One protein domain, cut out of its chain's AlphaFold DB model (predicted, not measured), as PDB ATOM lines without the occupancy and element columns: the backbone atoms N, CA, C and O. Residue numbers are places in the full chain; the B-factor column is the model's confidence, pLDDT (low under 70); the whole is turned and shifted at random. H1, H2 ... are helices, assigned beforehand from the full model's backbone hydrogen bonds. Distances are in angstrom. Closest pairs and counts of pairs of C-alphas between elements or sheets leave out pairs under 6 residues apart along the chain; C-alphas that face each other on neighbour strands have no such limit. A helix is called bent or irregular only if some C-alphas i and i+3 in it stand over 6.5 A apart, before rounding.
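Overview. This is residues 44 to 157 of the 192 residues of the protein "DUF2059 domain-containing protein" of Massilia flava (UniProt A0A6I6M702). A long, narrow helical arm is joined to a small head of helices at one end: H2 runs out nearly straight, the chain turns tightly, and H3 comes back beside H2b and the last residues of H2a. In the head, H1 and H5 stand side by side near the beginning of H2a, while H4 crosses H2a and reaches H1, and the short H6 turns a corner from H5. The printed part has 114 residues with six named helices, H1 to H6 in order, and no named strand, an all helix domain. It is only just loose, close to extended, with a radius of gyration of the C-alphas of 19.9 A, and it spans 62 by 28 by 20 A, its length made by the arm.

Along the chain. Find C-alpha 44 at (-8.409, 6.161, 38.608); from there H1 runs to residue 53, 14.3 A. Next comes H2, residues 56 to 85, assigned as one helix by its hydrogen bonds but bent, with C-alphas 71 and 74 6.6 A apart. Its arms are H2a, residues 56 to 71, 22.5 A, and H2b, residues 74 to 85, 15.8 A; H2b is irregular, with C-alphas 76 and 79 6.6 A apart. Look for H3 from C-alpha 90 at (-45.592, -42.208, 33.247) to residue 113, 35.2 A. H4 takes residues 115 to 130, 22.8 A, and H5 residues 135 to 146, 16.4 A. H6, residues 148 to 153, ends at C-alpha 153, (-24.365, -2.530, 57.450).

Arrangement. Start at H1, which touches H5 the same way at a shallow tilt of 17 degrees; their closest C-alphas, of Val 45 and Ala 135, are 4.3 A apart. H1 also touches H4, closest at Leu 49 and Leu 126 with C-alphas 6.3 A apart, opposite ways at a tilt of 37 degrees, only just steep. Moving on, residues 59 to 66 of H2a touch residues 117 to 122 of H4, closest at the C-alphas of Asn 63 and Ala 118, 5.8 A, at a steep tilt of 68 degrees, only just short of about perpendicular. H2b and H3 form a hairpin at a shallow tilt of 19 degrees, with C-alphas of Ala 85 and Ala 93 closest at 4.8 A. Residues 66 to 71 of H2a touch residues 108 to 112 of H3, closest at the C-alphas of Tyr 67 and Ala 112, 5.2 A. H5 and H6 only just touch, with 3 pairs of C-alphas within 8 A, and only at the corner, closest at the C-alphas of Tyr 145 and Ala 151, 5.1 A. H3 and H5 are among the pairs that are apart. Every O i to N i+4 pair is within hydrogen-bond range in H1, H2a, H4, H5 and H6; in H2b it is 6 of 8, in H3 19 of 20.

Size, cuts and confidence. The two C-alphas farthest apart, of Asp 91 and Glu 136, are 62.3 A apart. The printed part has no cut, and the five links between the helices are tight. The mean pLDDT of the printed part is 79.7; look for low confidence, under 70, at residues 152 to 157.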
ATOM      1  N   GLU A  44      -7.992   5.779  37.258       87.25
ATOM      2  CA  GLU A  44      -8.409   6.161  38.608       87.25
ATOM      3  C   GLU A  44      -9.601   5.319  39.075       87.25
ATOM      4  O   GLU A  44      -9.585   4.798  40.189       87.25
ATOM      5  N   VAL A  45     -10.600   5.107  38.207       86.31
ATOM      6  CA  VAL A  45     -11.745   4.225  38.494       86.31
ATOM      7  C   VAL A  45     -11.266   2.792  38.717       86.31
ATOM      8  O   VAL A  45     -11.659   2.149  39.687       86.31
ATOM      9  N   THR A  46     -10.362   2.303  37.869       88.88
ATOM     10  CA  THR A  46      -9.787   0.956  37.999       88.88
ATOM     11  C   THR A  46      -9.025   0.791  39.318       88.88
ATOM     12  O   THR A  46      -9.193  -0.209  40.013       88.88
ATOM     13  N   ALA A  47      -8.218   1.784  39.703       91.56
ATOM     14  CA  ALA A  47      -7.499   1.768  40.975       91.56
ATOM     15  C   ALA A  47      -8.455   1.773  42.180       91.56
ATOM     16  O   ALA A  47      -8.275   0.982  43.105       91.56
ATOM     17  N   ALA A  48      -9.502   2.602  42.147       89.25
ATOM     18  CA  ALA A  48     -10.502   2.661  43.210       89.25
ATOM     19  C   ALA A  48     -11.289   1.341  43.344       89.25
ATOM     20  O   ALA A  48     -11.505   0.861  44.456       89.25
ATOM     21  N   LEU A  49     -11.656   0.701  42.226       87.38
ATOM     22  CA  LEU A  49     -12.309  -0.615  42.225       87.38
ATOM     23  C   LEU A  49     -11.417  -1.703  42.831       87.38
ATOM     24  O   LEU A  49     -11.902  -2.540  43.592       87.38
ATOM     25  N   ASN A  50     -10.113  -1.674  42.548       91.50
ATOM     26  CA  ASN A  50      -9.158  -2.603  43.151       91.50
ATOM     27  C   ASN A  50      -9.054  -2.417  44.671       91.50
ATOM     28  O   ASN A  50      -8.879  -3.392  45.400       91.50
ATOM     29  N   GLU A  51      -9.180  -1.185  45.170       92.06
ATOM     30  CA  GLU A  51      -9.209  -0.915  46.610       92.06
ATOM     31  C   GLU A  51     -10.502  -1.391  47.281       92.06
ATOM     32  O   GLU A  51     -10.444  -1.909  48.402       92.06
ATOM     33  N   LEU A  52     -11.641  -1.282  46.590       85.62
ATOM     34  CA  LEU A  52     -12.918  -1.842  47.038       85.62
ATOM     35  C   LEU A  52     -12.864  -3.376  47.100       85.62
ATOM     36  O   LEU A  52     -13.276  -3.969  48.094       85.62
ATOM     37  N   ALA A  53     -12.288  -4.018  46.081       87.62
ATOM     38  CA  ALA A  53     -12.145  -5.474  46.000       87.62
ATOM     39  C   ALA A  53     -11.327  -6.077  47.158       87.62
ATOM     40  O   ALA A  53     -11.504  -7.240  47.518       87.62
ATOM     41  N   LYS A  54     -10.433  -5.286  47.764       90.50
ATOM     42  CA  LYS A  54      -9.634  -5.691  48.930       90.50
ATOM     43  C   LYS A  54     -10.416  -5.645  50.244       90.50
ATOM     44  O   LYS A  54      -9.928  -6.183  51.236       90.50
ATOM     45  N   VAL A  55     -11.593  -5.015  50.291       88.06
ATOM     46  CA  VAL A  55     -12.408  -4.933  51.511       88.06
ATOM     47  C   VAL A  55     -12.973  -6.324  51.835       88.06
ATOM     48  O   VAL A  55     -13.765  -6.844  51.048       88.06
ATOM     49  N   PRO A  56     -12.636  -6.939  52.990       85.06
ATOM     50  CA  PRO A  56     -13.075  -8.302  53.308       85.06
ATOM     51  C   PRO A  56     -14.595  -8.462  53.266       85.06
ATOM     52  O   PRO A  56     -15.103  -9.394  52.658       85.06
ATOM     53  N   LYS A  57     -15.332  -7.487  53.806       79.56
ATOM     54  CA  LYS A  57     -16.799  -7.510  53.812       79.56
ATOM     55  C   LYS A  57     -17.430  -7.401  52.426       79.56
ATOM     56  O   LYS A  57     -18.497  -7.962  52.207       79.56
ATOM     57  N   PHE A  58     -16.772  -6.725  51.487       78.56
ATOM     58  CA  PHE A  58     -17.215  -6.717  50.095       78.56
ATOM     59  C   PHE A  58     -17.066  -8.113  49.475       78.56
ATOM     60  O   PHE A  58     -17.990  -8.600  48.833       78.56
ATOM     61  N   ARG A  59     -15.945  -8.795  49.741       81.69
ATOM     62  CA  ARG A  59     -15.720 -10.179  49.295       81.69
ATOM     63  C   ARG A  59     -16.727 -11.149  49.915       81.69
ATOM     64  O   ARG A  59     -17.290 -11.970  49.199       81.69
ATOM     65  N   ASP A  60     -17.005 -11.012  51.212       82.25
ATOM     66  CA  ASP A  60     -18.024 -11.806  51.911       82.25
ATOM     67  C   ASP A  60     -19.410 -11.623  51.269       82.25
ATOM     68  O   ASP A  60     -20.110 -12.602  51.017       82.25
ATOM     69  N   ALA A  61     -19.787 -10.382  50.942       76.00
ATOM     70  CA  ALA A  61     -21.061 -10.083  50.291       76.00
ATOM     71  C   ALA A  61     -21.169 -10.704  48.887       76.00
ATOM     72  O   ALA A  61     -22.230 -11.209  48.521       76.00
ATOM     73  N   VAL A  62     -20.080 -10.709  48.108       77.44
ATOM     74  CA  VAL A  62     -20.046 -11.387  46.799       77.44
ATOM     75  C   VAL A  62     -20.188 -12.902  46.961       77.44
ATOM     76  O   VAL A  62     -20.963 -13.515  46.230       77.44
ATOM     77  N   ASN A  63     -19.501 -13.503  47.934       80.06
ATOM     78  CA  ASN A  63     -19.610 -14.938  48.205       80.06
ATOM     79  C   ASN A  63     -21.038 -15.335  48.602       80.06
ATOM     80  O   ASN A  63     -21.571 -16.316  48.086       80.06
ATOM     81  N   GLU A  64     -21.686 -14.551  49.467       78.75
ATOM     82  CA  GLU A  64     -23.078 -14.794  49.861       78.75
ATOM     83  C   GLU A  64     -24.039 -14.622  48.678       78.75
ATOM     84  O   GLU A  64     -24.960 -15.420  48.503       78.75
ATOM     85  N   LEU A  65     -23.809 -13.620  47.821       74.31
ATOM     86  CA  LEU A  65     -24.593 -13.429  46.601       74.31
ATOM     87  C   LEU A  65     -24.489 -14.647  45.677       74.31
ATOM     88  O   LEU A  65     -25.513 -15.128  45.193       74.31
ATOM     89  N   VAL A  66     -23.277 -15.159  45.449       75.00
ATOM     90  CA  VAL A  66     -23.036 -16.347  44.618       75.00
ATOM     91  C   VAL A  66     -23.705 -17.574  45.221       75.00
ATOM     92  O   VAL A  66     -24.414 -18.294  44.516       75.00
ATOM     93  N   TYR A  67     -23.540 -17.788  46.524       78.88
ATOM     94  CA  TYR A  67     -24.161 -18.902  47.229       78.88
ATOM     95  C   TYR A  67     -25.692 -18.846  47.125       78.88
ATOM     96  O   TYR A  67     -26.328 -19.819  46.716       78.88
ATOM     97  N   SER A  68     -26.287 -17.690  47.428       74.50
ATOM     98  CA  SER A  68     -27.733 -17.469  47.368       74.50
ATOM     99  C   SER A  68     -28.285 -17.631  45.950       74.50
ATOM    100  O   SER A  68     -29.256 -18.365  45.740       74.50
ATOM    101  N   ALA A  69     -27.629 -17.028  44.952       73.31
ATOM    102  CA  ALA A  69     -28.023 -17.145  43.553       73.31
ATOM    103  C   ALA A  69     -27.983 -18.605  43.090       73.31
ATOM    104  O   ALA A  69     -28.953 -19.099  42.514       73.31
ATOM    105  N   THR A  70     -26.913 -19.325  43.418       73.38
ATOM    106  CA  THR A  70     -26.742 -20.721  43.008       73.38
ATOM    107  C   THR A  70     -27.763 -21.636  43.685       73.38
ATOM    108  O   THR A  70     -28.408 -22.448  43.022       73.38
ATOM    109  N   MET A  71     -28.013 -21.448  44.983       79.50
ATOM    110  CA  MET A  71     -29.033 -22.205  45.719       79.50
ATOM    111  C   MET A  71     -30.470 -21.874  45.299       79.50
ATOM    112  O   MET A  71     -31.378 -22.675  45.523       79.50
ATOM    113  N   SER A  72     -30.693 -20.728  44.651       78.00
ATOM    114  CA  SER A  72     -31.988 -20.383  44.058       78.00
ATOM    115  C   SER A  72     -32.234 -21.072  42.708       78.00
ATOM    116  O   SER A  72     -33.390 -21.264  42.326       78.00
ATOM    117  N   MET A  73     -31.182 -21.508  41.996       76.94
ATOM    118  CA  MET A  73     -31.323 -22.089  40.653       76.94
ATOM    119  C   MET A  73     -32.233 -23.324  40.616       76.94
ATOM    120  O   MET A  73     -33.104 -23.366  39.743       76.94
ATOM    121  N   PRO A  74     -32.138 -24.306  41.540       82.38
ATOM    122  CA  PRO A  74     -33.058 -25.441  41.538       82.38
ATOM    123  C   PRO A  74     -34.529 -25.018  41.643       82.38
ATOM    124  O   PRO A  74     -35.375 -25.589  40.962       82.38
ATOM    125  N   VAL A  75     -34.838 -23.980  42.425       84.50
ATOM    126  CA  VAL A  75     -36.213 -23.470  42.590       84.50
ATOM    127  C   VAL A  75     -36.787 -22.972  41.263       84.50
ATOM    128  O   VAL A  75     -37.967 -23.181  40.985       84.50
ATOM    129  N   VAL A  76     -35.953 -22.348  40.429       82.38
ATOM    130  CA  VAL A  76     -36.357 -21.806  39.124       82.38
ATOM    131  C   VAL A  76     -36.389 -22.889  38.044       82.38
ATOM    132  O   VAL A  76     -37.286 -22.902  37.203       82.38
ATOM    133  N   LEU A  77     -35.425 -23.812  38.062       82.31
ATOM    134  CA  LEU A  77     -35.249 -24.806  37.004       82.31
ATOM    135  C   LEU A  77     -36.211 -25.990  37.143       82.31
ATOM    136  O   LEU A  77     -36.838 -26.389  36.160       82.31
ATOM    137  N   ILE A  78     -36.371 -26.538  38.353       84.06
ATOM    138  CA  ILE A  78     -37.144 -27.766  38.609       84.06
ATOM    139  C   ILE A  78     -38.590 -27.699  38.077       84.06
ATOM    140  O   ILE A  78     -39.021 -28.672  37.451       84.06
ATOM    141  N   PRO A  79     -39.348 -26.592  38.225       85.25
ATOM    142  CA  PRO A  79     -40.699 -26.496  37.665       85.25
ATOM    143  C   PRO A  79     -40.757 -26.692  36.141       85.25
ATOM    144  O   PRO A  79     -41.717 -27.274  35.631       85.25
ATOM    145  N   GLY A  80     -39.725 -26.258  35.409       82.38
ATOM    146  CA  GLY A  80     -39.610 -26.476  33.964       82.38
ATOM    147  C   GLY A  80     -39.467 -27.958  33.614       82.38
ATOM    148  O   GLY A  80     -40.181 -28.464  32.745       82.38
ATOM    149  N   TYR A  81     -38.630 -28.683  34.362       80.19
ATOM    150  CA  TYR A  81     -38.482 -30.136  34.221       80.19
ATOM    151  C   TYR A  81     -39.754 -30.885  34.626       80.19
ATOM    152  O   TYR A  81     -40.136 -31.847  33.963       80.19
ATOM    153  N   ALA A  82     -40.464 -30.413  35.655       80.31
ATOM    154  CA  ALA A  82     -41.741 -30.991  36.071       80.31
ATOM    155  C   ALA A  82     -42.805 -30.842  34.974       80.31
ATOM    156  O   ALA A  82     -43.588 -31.757  34.728       80.31
ATOM    157  N   LYS A  83     -42.823 -29.698  34.279       83.94
ATOM    158  CA  LYS A  83     -43.714 -29.467  33.137       83.94
ATOM    159  C   LYS A  83     -43.366 -30.372  31.952       83.94
ATOM    160  O   LYS A  83     -44.278 -30.931  31.352       83.94
ATOM    161  N   ALA A  84     -42.082 -30.551  31.644       81.06
ATOM    162  CA  ALA A  84     -41.628 -31.443  30.577       81.06
ATOM    163  C   ALA A  84     -41.900 -32.927  30.884       81.06
ATOM    164  O   ALA A  84     -42.245 -33.690  29.989       81.06
ATOM    165  N   ALA A  85     -41.808 -33.349  32.146       80.06
ATOM    166  CA  ALA A  85     -42.105 -34.727  32.540       80.06
ATOM    167  C   ALA A  85     -43.580 -35.107  32.303       80.06
ATOM    168  O   ALA A  85     -43.876 -36.255  31.988       80.06
ATOM    169  N   LYS A  86     -44.509 -34.141  32.379       80.94
ATOM    170  CA  LYS A  86     -45.947 -34.364  32.128       80.94
ATOM    171  C   LYS A  86     -46.284 -34.723  30.679       80.94
ATOM    172  O   LYS A  86     -47.393 -35.182  30.432       80.94
ATOM    173  N   THR A  87     -45.375 -34.504  29.728       83.12
ATOM    174  CA  THR A  87     -45.577 -34.870  28.314       83.12
ATOM    175  C   THR A  87     -44.977 -36.235  27.965       83.12
ATOM    176  O   THR A  87     -45.076 -36.673  26.821       83.12
ATOM    177  N   MET A  88     -44.349 -36.914  28.931       79.19
ATOM    178  CA  MET A  88     -43.725 -38.228  28.762       79.19
ATOM    179  C   MET A  88     -44.651 -39.349  29.241       79.19
ATOM    180  O   MET A  88     -45.605 -39.117  29.984       79.19
ATOM    181  N   ARG A  89     -44.346 -40.595  28.852       81.38
ATOM    182  CA  ARG A  89     -45.025 -41.759  29.436       81.38
ATOM    183  C   ARG A  89     -44.744 -41.837  30.949       81.38
ATOM    184  O   ARG A  89     -43.621 -41.525  31.352       81.38
ATOM    185  N   PRO A  90     -45.705 -42.276  31.784       75.06
ATOM    186  CA  PRO A  90     -45.592 -42.208  33.247       75.06
ATOM    187  C   PRO A  90     -44.375 -42.940  33.832       75.06
ATOM    188  O   PRO A  90     -43.755 -42.454  34.778       75.06
ATOM    189  N   ASP A  91     -44.014 -44.076  33.236       74.12
ATOM    190  CA  ASP A  91     -42.867 -44.913  33.603       74.12
ATOM    191  C   ASP A  91     -41.523 -44.209  33.352       74.12
ATOM    192  O   ASP A  91     -40.602 -44.294  34.157       74.12
ATOM    193  N   GLN A  92     -41.426 -43.447  32.264       73.19
ATOM    194  CA  GLN A  92     -40.222 -42.693  31.909       73.19
ATOM    195  C   GLN A  92     -40.157 -41.324  32.602       73.19
ATOM    196  O   GLN A  92     -39.066 -40.810  32.861       73.19
ATOM    197  N   ALA A  93     -41.315 -40.737  32.911       75.44
ATOM    198  CA  ALA A  93     -41.442 -39.408  33.497       75.44
ATOM    199  C   ALA A  93     -40.868 -39.338  34.919       75.44
ATOM    200  O   ALA A  93     -40.073 -38.444  35.205       75.44
ATOM    201  N   SER A  94     -41.239 -40.282  35.791       74.69
ATOM    202  CA  SER A  94     -40.829 -40.285  37.206       74.69
ATOM    203  C   SER A  94     -39.316 -40.474  37.362       74.69
ATOM    204  O   SER A  94     -38.637 -39.688  38.028       74.69
ATOM    205  N   ASP A  95     -38.768 -41.466  36.659       79.88
ATOM    206  CA  ASP A  95     -37.351 -41.817  36.720       79.88
ATOM    207  C   ASP A  95     -36.450 -40.730  36.140       79.88
ATOM    208  O   ASP A  95     -35.414 -40.391  36.721       79.88
ATOM    209  N   LYS A  96     -36.836 -40.161  34.993       78.44
ATOM    210  CA  LYS A  96     -36.077 -39.076  34.372       78.44
ATOM    211  C   LYS A  96     -36.144 -37.818  35.228       78.44
ATOM    212  O   LYS A  96     -35.099 -37.277  35.568       78.44
ATOM    213  N   TYR A  97     -37.336 -37.403  35.654       83.81
ATOM    214  CA  TYR A  97     -37.507 -36.229  36.506       83.81
ATOM    215  C   TYR A  97     -36.708 -36.340  37.814       83.81
ATOM    216  O   TYR A  97     -35.973 -35.421  38.166       83.81
ATOM    217  N   GLY A  98     -36.776 -37.485  38.500       84.62
ATOM    218  CA  GLY A  98     -36.031 -37.706  39.739       84.62
ATOM    219  C   GLY A  98     -34.508 -37.655  39.560       84.62
ATOM    220  O   GLY A  98     -33.807 -37.150  40.439       84.62
ATOM    221  N   ARG A  99     -33.978 -38.148  38.430       86.19
ATOM    222  CA  ARG A  99     -32.546 -38.030  38.102       86.19
ATOM    223  C   ARG A  99     -32.142 -36.583  37.816       86.19
ATOM    224  O   ARG A  99     -31.163 -36.128  38.401       86.19
ATOM    225  N   GLU A 100     -32.907 -35.875  36.993       83.19
ATOM    226  CA  GLU A 100     -32.639 -34.478  36.612       83.19
ATOM    227  C   GLU A 100     -32.651 -33.555  37.836       83.19
ATOM    228  O   GLU A 100     -31.727 -32.774  38.038       83.19
ATOM    229  N   VAL A 101     -33.640 -33.702  38.728       85.25
ATOM    230  CA  VAL A 101     -33.710 -32.921  39.974       85.25
ATOM    231  C   VAL A 101     -32.453 -33.118  40.823       85.25
ATOM    232  O   VAL A 101     -31.842 -32.139  41.247       85.25
ATOM    233  N   ARG A 102     -32.024 -34.371  41.039       86.56
ATOM    234  CA  ARG A 102     -30.805 -34.664  41.811       86.56
ATOM    235  C   ARG A 102     -29.553 -34.090  41.151       86.56
ATOM    236  O   ARG A 102     -28.701 -33.559  41.855       86.56
ATOM    237  N   GLN A 103     -29.452 -34.176  39.825       86.50
ATOM    238  CA  GLN A 103     -28.322 -33.627  39.072       86.50
ATOM    239  C   GLN A 103     -28.266 -32.101  39.164       86.50
ATOM    240  O   GLN A 103     -27.201 -31.562  39.443       86.50
ATOM    241  N   ILE A 104     -29.398 -31.408  39.013       81.69
ATOM    242  CA  ILE A 104     -29.477 -29.945  39.129       81.69
ATOM    243  C   ILE A 104     -29.091 -29.491  40.538       81.69
ATOM    244  O   ILE A 104     -28.300 -28.563  40.688       81.69
ATOM    245  N   THR A 105     -29.614 -30.148  41.576       81.25
ATOM    246  CA  THR A 105     -29.270 -29.813  42.964       81.25
ATOM    247  C   THR A 105     -27.792 -30.073  43.261       81.25
ATOM    248  O   THR A 105     -27.149 -29.232  43.885       81.25
ATOM    249  N   ALA A 106     -27.233 -31.192  42.792       83.62
ATOM    250  CA  ALA A 106     -25.813 -31.498  42.962       83.62
ATOM    251  C   ALA A 106     -24.920 -30.501  42.207       83.62
ATOM    252  O   ALA A 106     -23.964 -29.987  42.779       83.62
ATOM    253  N   ALA A 107     -25.262 -30.172  40.959       80.25
ATOM    254  CA  ALA A 107     -24.527 -29.206  40.148       80.25
ATOM    255  C   ALA A 107     -24.546 -27.803  40.771       80.25
ATOM    256  O   ALA A 107     -23.505 -27.156  40.835       80.25
ATOM    257  N   ALA A 108     -25.694 -27.359  41.293       73.62
ATOM    258  CA  ALA A 108     -25.789 -26.111  42.047       73.62
ATOM    259  C   ALA A 108     -24.876 -26.135  43.289       73.62
ATOM    260  O   ALA A 108     -24.145 -25.183  43.539       73.62
ATOM    261  N   GLY A 109     -24.846 -27.246  44.032       75.44
ATOM    262  CA  GLY A 109     -23.919 -27.416  45.155       75.44
ATOM    263  C   GLY A 109     -22.449 -27.274  44.746       75.44
ATOM    264  O   GLY A 109     -21.708 -26.541  45.396       75.44
ATOM    265  N   THR A 110     -22.043 -27.918  43.648       78.62
ATOM    266  CA  THR A 110     -20.669 -27.847  43.124       78.62
ATOM    267  C   THR A 110     -20.295 -26.434  42.679       78.62
ATOM    268  O   THR A 110     -19.240 -25.936  43.057       78.62
ATOM    269  N   VAL A 111     -21.167 -25.761  41.922       74.50
ATOM    270  CA  VAL A 111     -20.935 -24.388  41.435       74.50
ATOM    271  C   VAL A 111     -20.823 -23.397  42.595       74.50
ATOM    272  O   VAL A 111     -19.978 -22.510  42.561       74.50
ATOM    273  N   ALA A 112     -21.620 -23.565  43.654       73.56
ATOM    274  CA  ALA A 112     -21.565 -22.698  44.831       73.56
ATOM    275  C   ALA A 112     -20.244 -22.822  45.615       73.56
ATOM    276  O   ALA A 112     -19.895 -21.914  46.368       73.56
ATOM    277  N   GLN A 113     -19.538 -23.946  45.472       78.69
ATOM    278  CA  GLN A 113     -18.259 -24.215  46.134       78.69
ATOM    279  C   GLN A 113     -17.046 -23.855  45.267       78.69
ATOM    280  O   GLN A 113     -15.924 -23.880  45.772       78.69
ATOM    281  N   ASP A 114     -17.247 -23.525  43.988       79.94
ATOM    282  CA  ASP A 114     -16.164 -23.186  43.072       79.94
ATOM    283  C   ASP A 114     -15.649 -21.754  43.343       79.94
ATOM    284  O   ASP A 114     -16.369 -20.774  43.114       79.94
ATOM    285  N   PRO A 115     -14.395 -21.589  43.810       77.25
ATOM    286  CA  PRO A 115     -13.837 -20.270  44.093       77.25
ATOM    287  C   PRO A 115     -13.687 -19.392  42.839       77.25
ATOM    288  O   PRO A 115     -13.646 -18.164  42.969       77.25
ATOM    289  N   ALA A 116     -13.627 -19.975  41.635       82.75
ATOM    290  CA  ALA A 116     -13.563 -19.218  40.386       82.75
ATOM    291  C   ALA A 116     -14.871 -18.461  40.117       82.75
ATOM    292  O   ALA A 116     -14.837 -17.310  39.687       82.75
ATOM    293  N   VAL A 117     -16.020 -19.044  40.472       74.81
ATOM    294  CA  VAL A 117     -17.340 -18.421  40.279       74.81
ATOM    295  C   VAL A 117     -17.457 -17.127  41.084       74.81
ATOM    296  O   VAL A 117     -17.956 -16.116  40.581       74.81
ATOM    297  N   ALA A 118     -16.949 -17.119  42.318       73.94
ATOM    298  CA  ALA A 118     -16.901 -15.915  43.143       73.94
ATOM    299  C   ALA A 118     -15.963 -14.844  42.568       73.94
ATOM    300  O   ALA A 118     -16.332 -13.668  42.527       73.94
ATOM    301  N   ALA A 119     -14.786 -15.240  42.074       77.81
ATOM    302  CA  ALA A 119     -13.831 -14.325  41.452       77.81
ATOM    303  C   ALA A 119     -14.393 -13.681  40.171       77.81
ATOM    304  O   ALA A 119     -14.355 -12.457  40.029       77.81
ATOM    305  N   GLU A 120     -14.986 -14.477  39.281       78.44
ATOM    306  CA  GLU A 120     -15.621 -13.993  38.050       78.44
ATOM    307  C   GLU A 120     -16.827 -13.091  38.340       78.44
ATOM    308  O   GLU A 120     -17.022 -12.058  37.693       78.44
ATOM    309  N   THR A 121     -17.643 -13.454  39.335       75.50
ATOM    310  CA  THR A 121     -18.787 -12.639  39.766       75.50
ATOM    311  C   THR A 121     -18.314 -11.295  40.307       75.50
ATOM    312  O   THR A 121     -18.858 -10.255  39.931       75.50
ATOM    313  N   GLN A 122     -17.261 -11.292  41.129       78.75
ATOM    314  CA  GLN A 122     -16.649 -10.067  41.634       78.75
ATOM    315  C   GLN A 122     -16.155  -9.181  40.486       78.75
ATOM    316  O   GLN A 122     -16.458  -7.989  40.464       78.75
ATOM    317  N   GLU A 123     -15.436  -9.746  39.514       81.50
ATOM    318  CA  GLU A 123     -14.941  -9.009  38.347       81.50
ATOM    319  C   GLU A 123     -16.088  -8.356  37.563       81.50
ATOM    320  O   GLU A 123     -16.053  -7.155  37.276       81.50
ATOM    321  N   LYS A 124     -17.154  -9.115  37.277       75.44
ATOM    322  CA  LYS A 124     -18.333  -8.608  36.560       75.44
ATOM    323  C   LYS A 124     -19.060  -7.510  37.342       75.44
ATOM    324  O   LYS A 124     -19.506  -6.532  36.736       75.44
ATOM    325  N   LEU A 125     -19.160  -7.630  38.666       74.31
ATOM    326  CA  LEU A 125     -19.760  -6.603  39.526       74.31
ATOM    327  C   LEU A 125     -18.923  -5.321  39.559       74.31
ATOM    328  O   LEU A 125     -19.473  -4.230  39.408       74.31
ATOM    329  N   LEU A 126     -17.600  -5.437  39.701       78.94
ATOM    330  CA  LEU A 126     -16.689  -4.290  39.660       78.94
ATOM    331  C   LEU A 126     -16.766  -3.579  38.303       78.94
ATOM    332  O   LEU A 126     -16.871  -2.354  38.260       78.94
ATOM    333  N   ALA A 127     -16.804  -4.330  37.199       75.25
ATOM    334  CA  ALA A 127     -16.981  -3.769  35.862       75.25
ATOM    335  C   ALA A 127     -18.325  -3.036  35.708       75.25
ATOM    336  O   ALA A 127     -18.387  -1.983  35.073       75.25
ATOM    337  N   LEU A 128     -19.406  -3.557  36.300       75.50
ATOM    338  CA  LEU A 128     -20.712  -2.897  36.300       75.50
ATOM    339  C   LEU A 128     -20.695  -1.593  37.109       75.50
ATOM    340  O   LEU A 128     -21.242  -0.591  36.649       75.50
ATOM    341  N   MET A 129     -20.038  -1.581  38.271       74.19
ATOM    342  CA  MET A 129     -19.871  -0.371  39.083       74.19
ATOM    343  C   MET A 129     -19.004   0.677  38.379       74.19
ATOM    344  O   MET A 129     -19.384   1.844  38.338       74.19
ATOM    345  N   GLY A 130     -17.903   0.270  37.741       75.31
ATOM    346  CA  GLY A 130     -17.020   1.171  36.992       75.31
ATOM    347  C   GLY A 130     -17.676   1.851  35.787       75.31
ATOM    348  O   GLY A 130     -17.208   2.894  35.349       75.31
ATOM    349  N   LYS A 131     -18.780   1.297  35.266       77.19
ATOM    350  CA  LYS A 131     -19.600   1.944  34.225       77.19
ATOM    351  C   LYS A 131     -20.526   3.035  34.769       77.19
ATOM    352  O   LYS A 131     -21.063   3.802  33.978       77.19
ATOM    353  N   ARG A 132     -20.786   3.054  36.080       78.12
ATOM    354  CA  ARG A 132     -21.833   3.879  36.709       78.12
ATOM    355  C   ARG A 132     -21.296   4.907  37.699       78.12
ATOM    356  O   ARG A 132     -21.988   5.880  37.964       78.12
ATOM    357  N   LEU A 133     -20.116   4.672  38.264       76.12
ATOM    358  CA  LEU A 133     -19.563   5.455  39.364       76.12
ATOM    359  C   LEU A 133     -18.203   6.050  38.995       76.12
ATOM    360  O   LEU A 133     -17.400   5.414  38.313       76.12
ATOM    361  N   GLY A 134     -17.939   7.259  39.495       84.56
ATOM    362  CA  GLY A 134     -16.620   7.879  39.428       84.56
ATOM    363  C   GLY A 134     -15.661   7.319  40.484       84.56
ATOM    364  O   GLY A 134     -16.069   6.682  41.457       84.56
ATOM    365  N   ALA A 135     -14.364   7.592  40.321       88.69
ATOM    366  CA  ALA A 135     -13.332   7.126  41.250       88.69
ATOM    367  C   ALA A 135     -13.548   7.639  42.688       88.69
ATOM    368  O   ALA A 135     -13.358   6.887  43.641       88.69
ATOM    369  N   GLU A 136     -13.999   8.887  42.849       87.50
ATOM    370  CA  GLU A 136     -14.296   9.477  44.161       87.50
ATOM    371  C   GLU A 136     -15.466   8.784  44.868       87.50
ATOM    372  O   GLU A 136     -15.390   8.516  46.067       87.50
ATOM    373  N   ASP A 137     -16.530   8.442  44.135       83.19
ATOM    374  CA  ASP A 137     -17.671   7.705  44.685       83.19
ATOM    375  C   ASP A 137     -17.248   6.325  45.174       83.19
ATOM    376  O   ASP A 137     -17.576   5.924  46.291       83.19
ATOM    377  N   ILE A 138     -16.457   5.618  44.366       84.69
ATOM    378  CA  ILE A 138     -15.932   4.299  44.721       84.69
ATOM    379  C   ILE A 138     -15.012   4.403  45.941       84.69
ATOM    380  O   ILE A 138     -15.087   3.563  46.841       84.69
ATOM    381  N   ALA A 139     -14.185   5.447  46.029       89.25
ATOM    382  CA  ALA A 139     -13.341   5.696  47.193       89.25
ATOM    383  C   ALA A 139     -14.171   5.972  48.459       89.25
ATOM    384  O   ALA A 139     -13.876   5.405  49.513       89.25
ATOM    385  N   ARG A 140     -15.251   6.763  48.361       86.81
ATOM    386  CA  ARG A 140     -16.187   7.008  49.476       86.81
ATOM    387  C   ARG A 140     -16.875   5.726  49.940       86.81
ATOM    388  O   ARG A 140     -16.908   5.454  51.138       86.81
ATOM    389  N   ILE A 141     -17.369   4.916  49.004       83.69
ATOM    390  CA  ILE A 141     -17.979   3.610  49.292       83.69
ATOM    391  C   ILE A 141     -16.967   2.688  49.985       83.69
ATOM    392  O   ILE A 141     -17.278   2.054  50.993       83.69
ATOM    393  N   THR A 142     -15.732   2.654  49.483       88.06
ATOM    394  CA  THR A 142     -14.639   1.863  50.063       88.06
ATOM    395  C   THR A 142     -14.328   2.307  51.491       88.06
ATOM    396  O   THR A 142     -14.224   1.468  52.385       88.06
ATOM    397  N   ALA A 143     -14.209   3.615  51.728       89.31
ATOM    398  CA  ALA A 143     -13.964   4.170  53.056       89.31
ATOM    399  C   ALA A 143     -15.105   3.838  54.027       89.31
ATOM    400  O   ALA A 143     -14.848   3.421  55.157       89.31
ATOM    401  N   PHE A 144     -16.357   3.937  53.570       84.69
ATOM    402  CA  PHE A 144     -17.522   3.560  54.361       84.69
ATOM    403  C   PHE A 144     -17.476   2.084  54.772       84.69
ATOM    404  O   PHE A 144     -17.543   1.794  55.963       84.69
ATOM    405  N   TYR A 145     -17.273   1.146  53.843       82.88
ATOM    406  CA  TYR A 145     -17.234  -0.286  54.178       82.88
ATOM    407  C   TYR A 145     -15.984  -0.729  54.953       82.88
ATOM    408  O   TYR A 145     -15.989  -1.806  55.549       82.88
ATOM    409  N   ARG A 146     -14.921   0.088  54.987       87.12
ATOM    410  CA  ARG A 146     -13.791  -0.100  55.913       87.12
ATOM    411  C   ARG A 146     -14.102   0.384  57.333       87.12
ATOM    412  O   ARG A 146     -13.440  -0.058  58.268       87.12
ATOM    413  N   SER A 147     -15.078   1.276  57.510       85.81
ATOM    414  CA  SER A 147     -15.476   1.748  58.841       85.81
ATOM    415  C   SER A 147     -16.218   0.656  59.627       85.81
ATOM    416  O   SER A 147     -16.891  -0.177  59.018       85.81
ATOM    417  N   PRO A 148     -16.180   0.670  60.972       78.88
ATOM    418  CA  PRO A 148     -16.979  -0.241  61.792       78.88
ATOM    419  C   PRO A 148     -18.481  -0.149  61.498       78.88
ATOM    420  O   PRO A 148     -19.161  -1.170  61.464       78.88
ATOM    421  N   GLN A 149     -18.997   1.058  61.239       78.00
ATOM    422  CA  GLN A 149     -20.415   1.278  60.945       78.00
ATOM    423  C   GLN A 149     -20.809   0.716  59.573       78.00
ATOM    424  O   GLN A 149     -21.840   0.063  59.455       78.00
ATOM    425  N   GLY A 150     -19.993   0.915  58.536       72.69
ATOM    426  CA  GLY A 150     -20.261   0.344  57.212       72.69
ATOM    427  C   GLY A 150     -19.976  -1.157  57.131       72.69
ATOM    428  O   GLY A 150     -20.687  -1.887  56.451       72.69
ATOM    429  N   ALA A 151     -18.999  -1.666  57.881       72.94
ATOM    430  CA  ALA A 151     -18.834  -3.108  58.050       72.94
ATOM    431  C   ALA A 151     -20.068  -3.721  58.729       72.94
ATOM    432  O   ALA A 151     -20.516  -4.803  58.341       72.94
ATOM    433  N   ALA A 152     -20.650  -3.000  59.696       67.38
ATOM    434  CA  ALA A 152     -21.892  -3.388  60.334       67.38
ATOM    435  C   ALA A 152     -23.051  -3.425  59.328       67.38
ATOM    436  O   ALA A 152     -23.758  -4.415  59.326       67.38
ATOM    437  N   THR A 153     -23.223  -2.481  58.397       67.81
ATOM    438  CA  THR A 153     -24.365  -2.530  57.450       67.81
ATOM    439  C   THR A 153     -24.397  -3.763  56.539       67.81
ATOM    440  O   THR A 153     -25.477  -4.181  56.136       67.81
ATOM    441  N   LEU A 154     -23.253  -4.399  56.264       59.97
ATOM    442  CA  LEU A 154     -23.190  -5.670  55.523       59.97
ATOM    443  C   LEU A 154     -23.484  -6.904  56.394       59.97
ATOM    444  O   LEU A 154     -23.670  -7.999  55.875       59.97
ATOM    445  N   THR A 155     -23.515  -6.738  57.717       54.59
ATOM    446  CA  THR A 155     -23.746  -7.809  58.708       54.59
ATOM    447  C   THR A 155     -25.018  -7.608  59.538       54.59
ATOM    448  O   THR A 155     -25.562  -8.562  60.087       54.59
ATOM    449  N   VAL A 156     -25.518  -6.374  59.616       49.31
ATOM    450  CA  VAL A 156     -26.612  -5.926  60.475       49.31
ATOM    451  C   VAL A 156     -27.885  -5.857  59.645       49.31
ATOM    452  O   VAL A 156     -28.460  -4.808  59.394       49.31
ATOM    453  N   LEU A 157     -28.315  -7.033  59.218       47.88
ATOM    454  CA  LEU A 157     -29.629  -7.526  59.601       47.88
ATOM    455  C   LEU A 157     -29.402  -8.991  59.988       47.88
ATOM    456  O   LEU A 157     -29.463  -9.867  59.124       47.88
TER     457      LEU A 157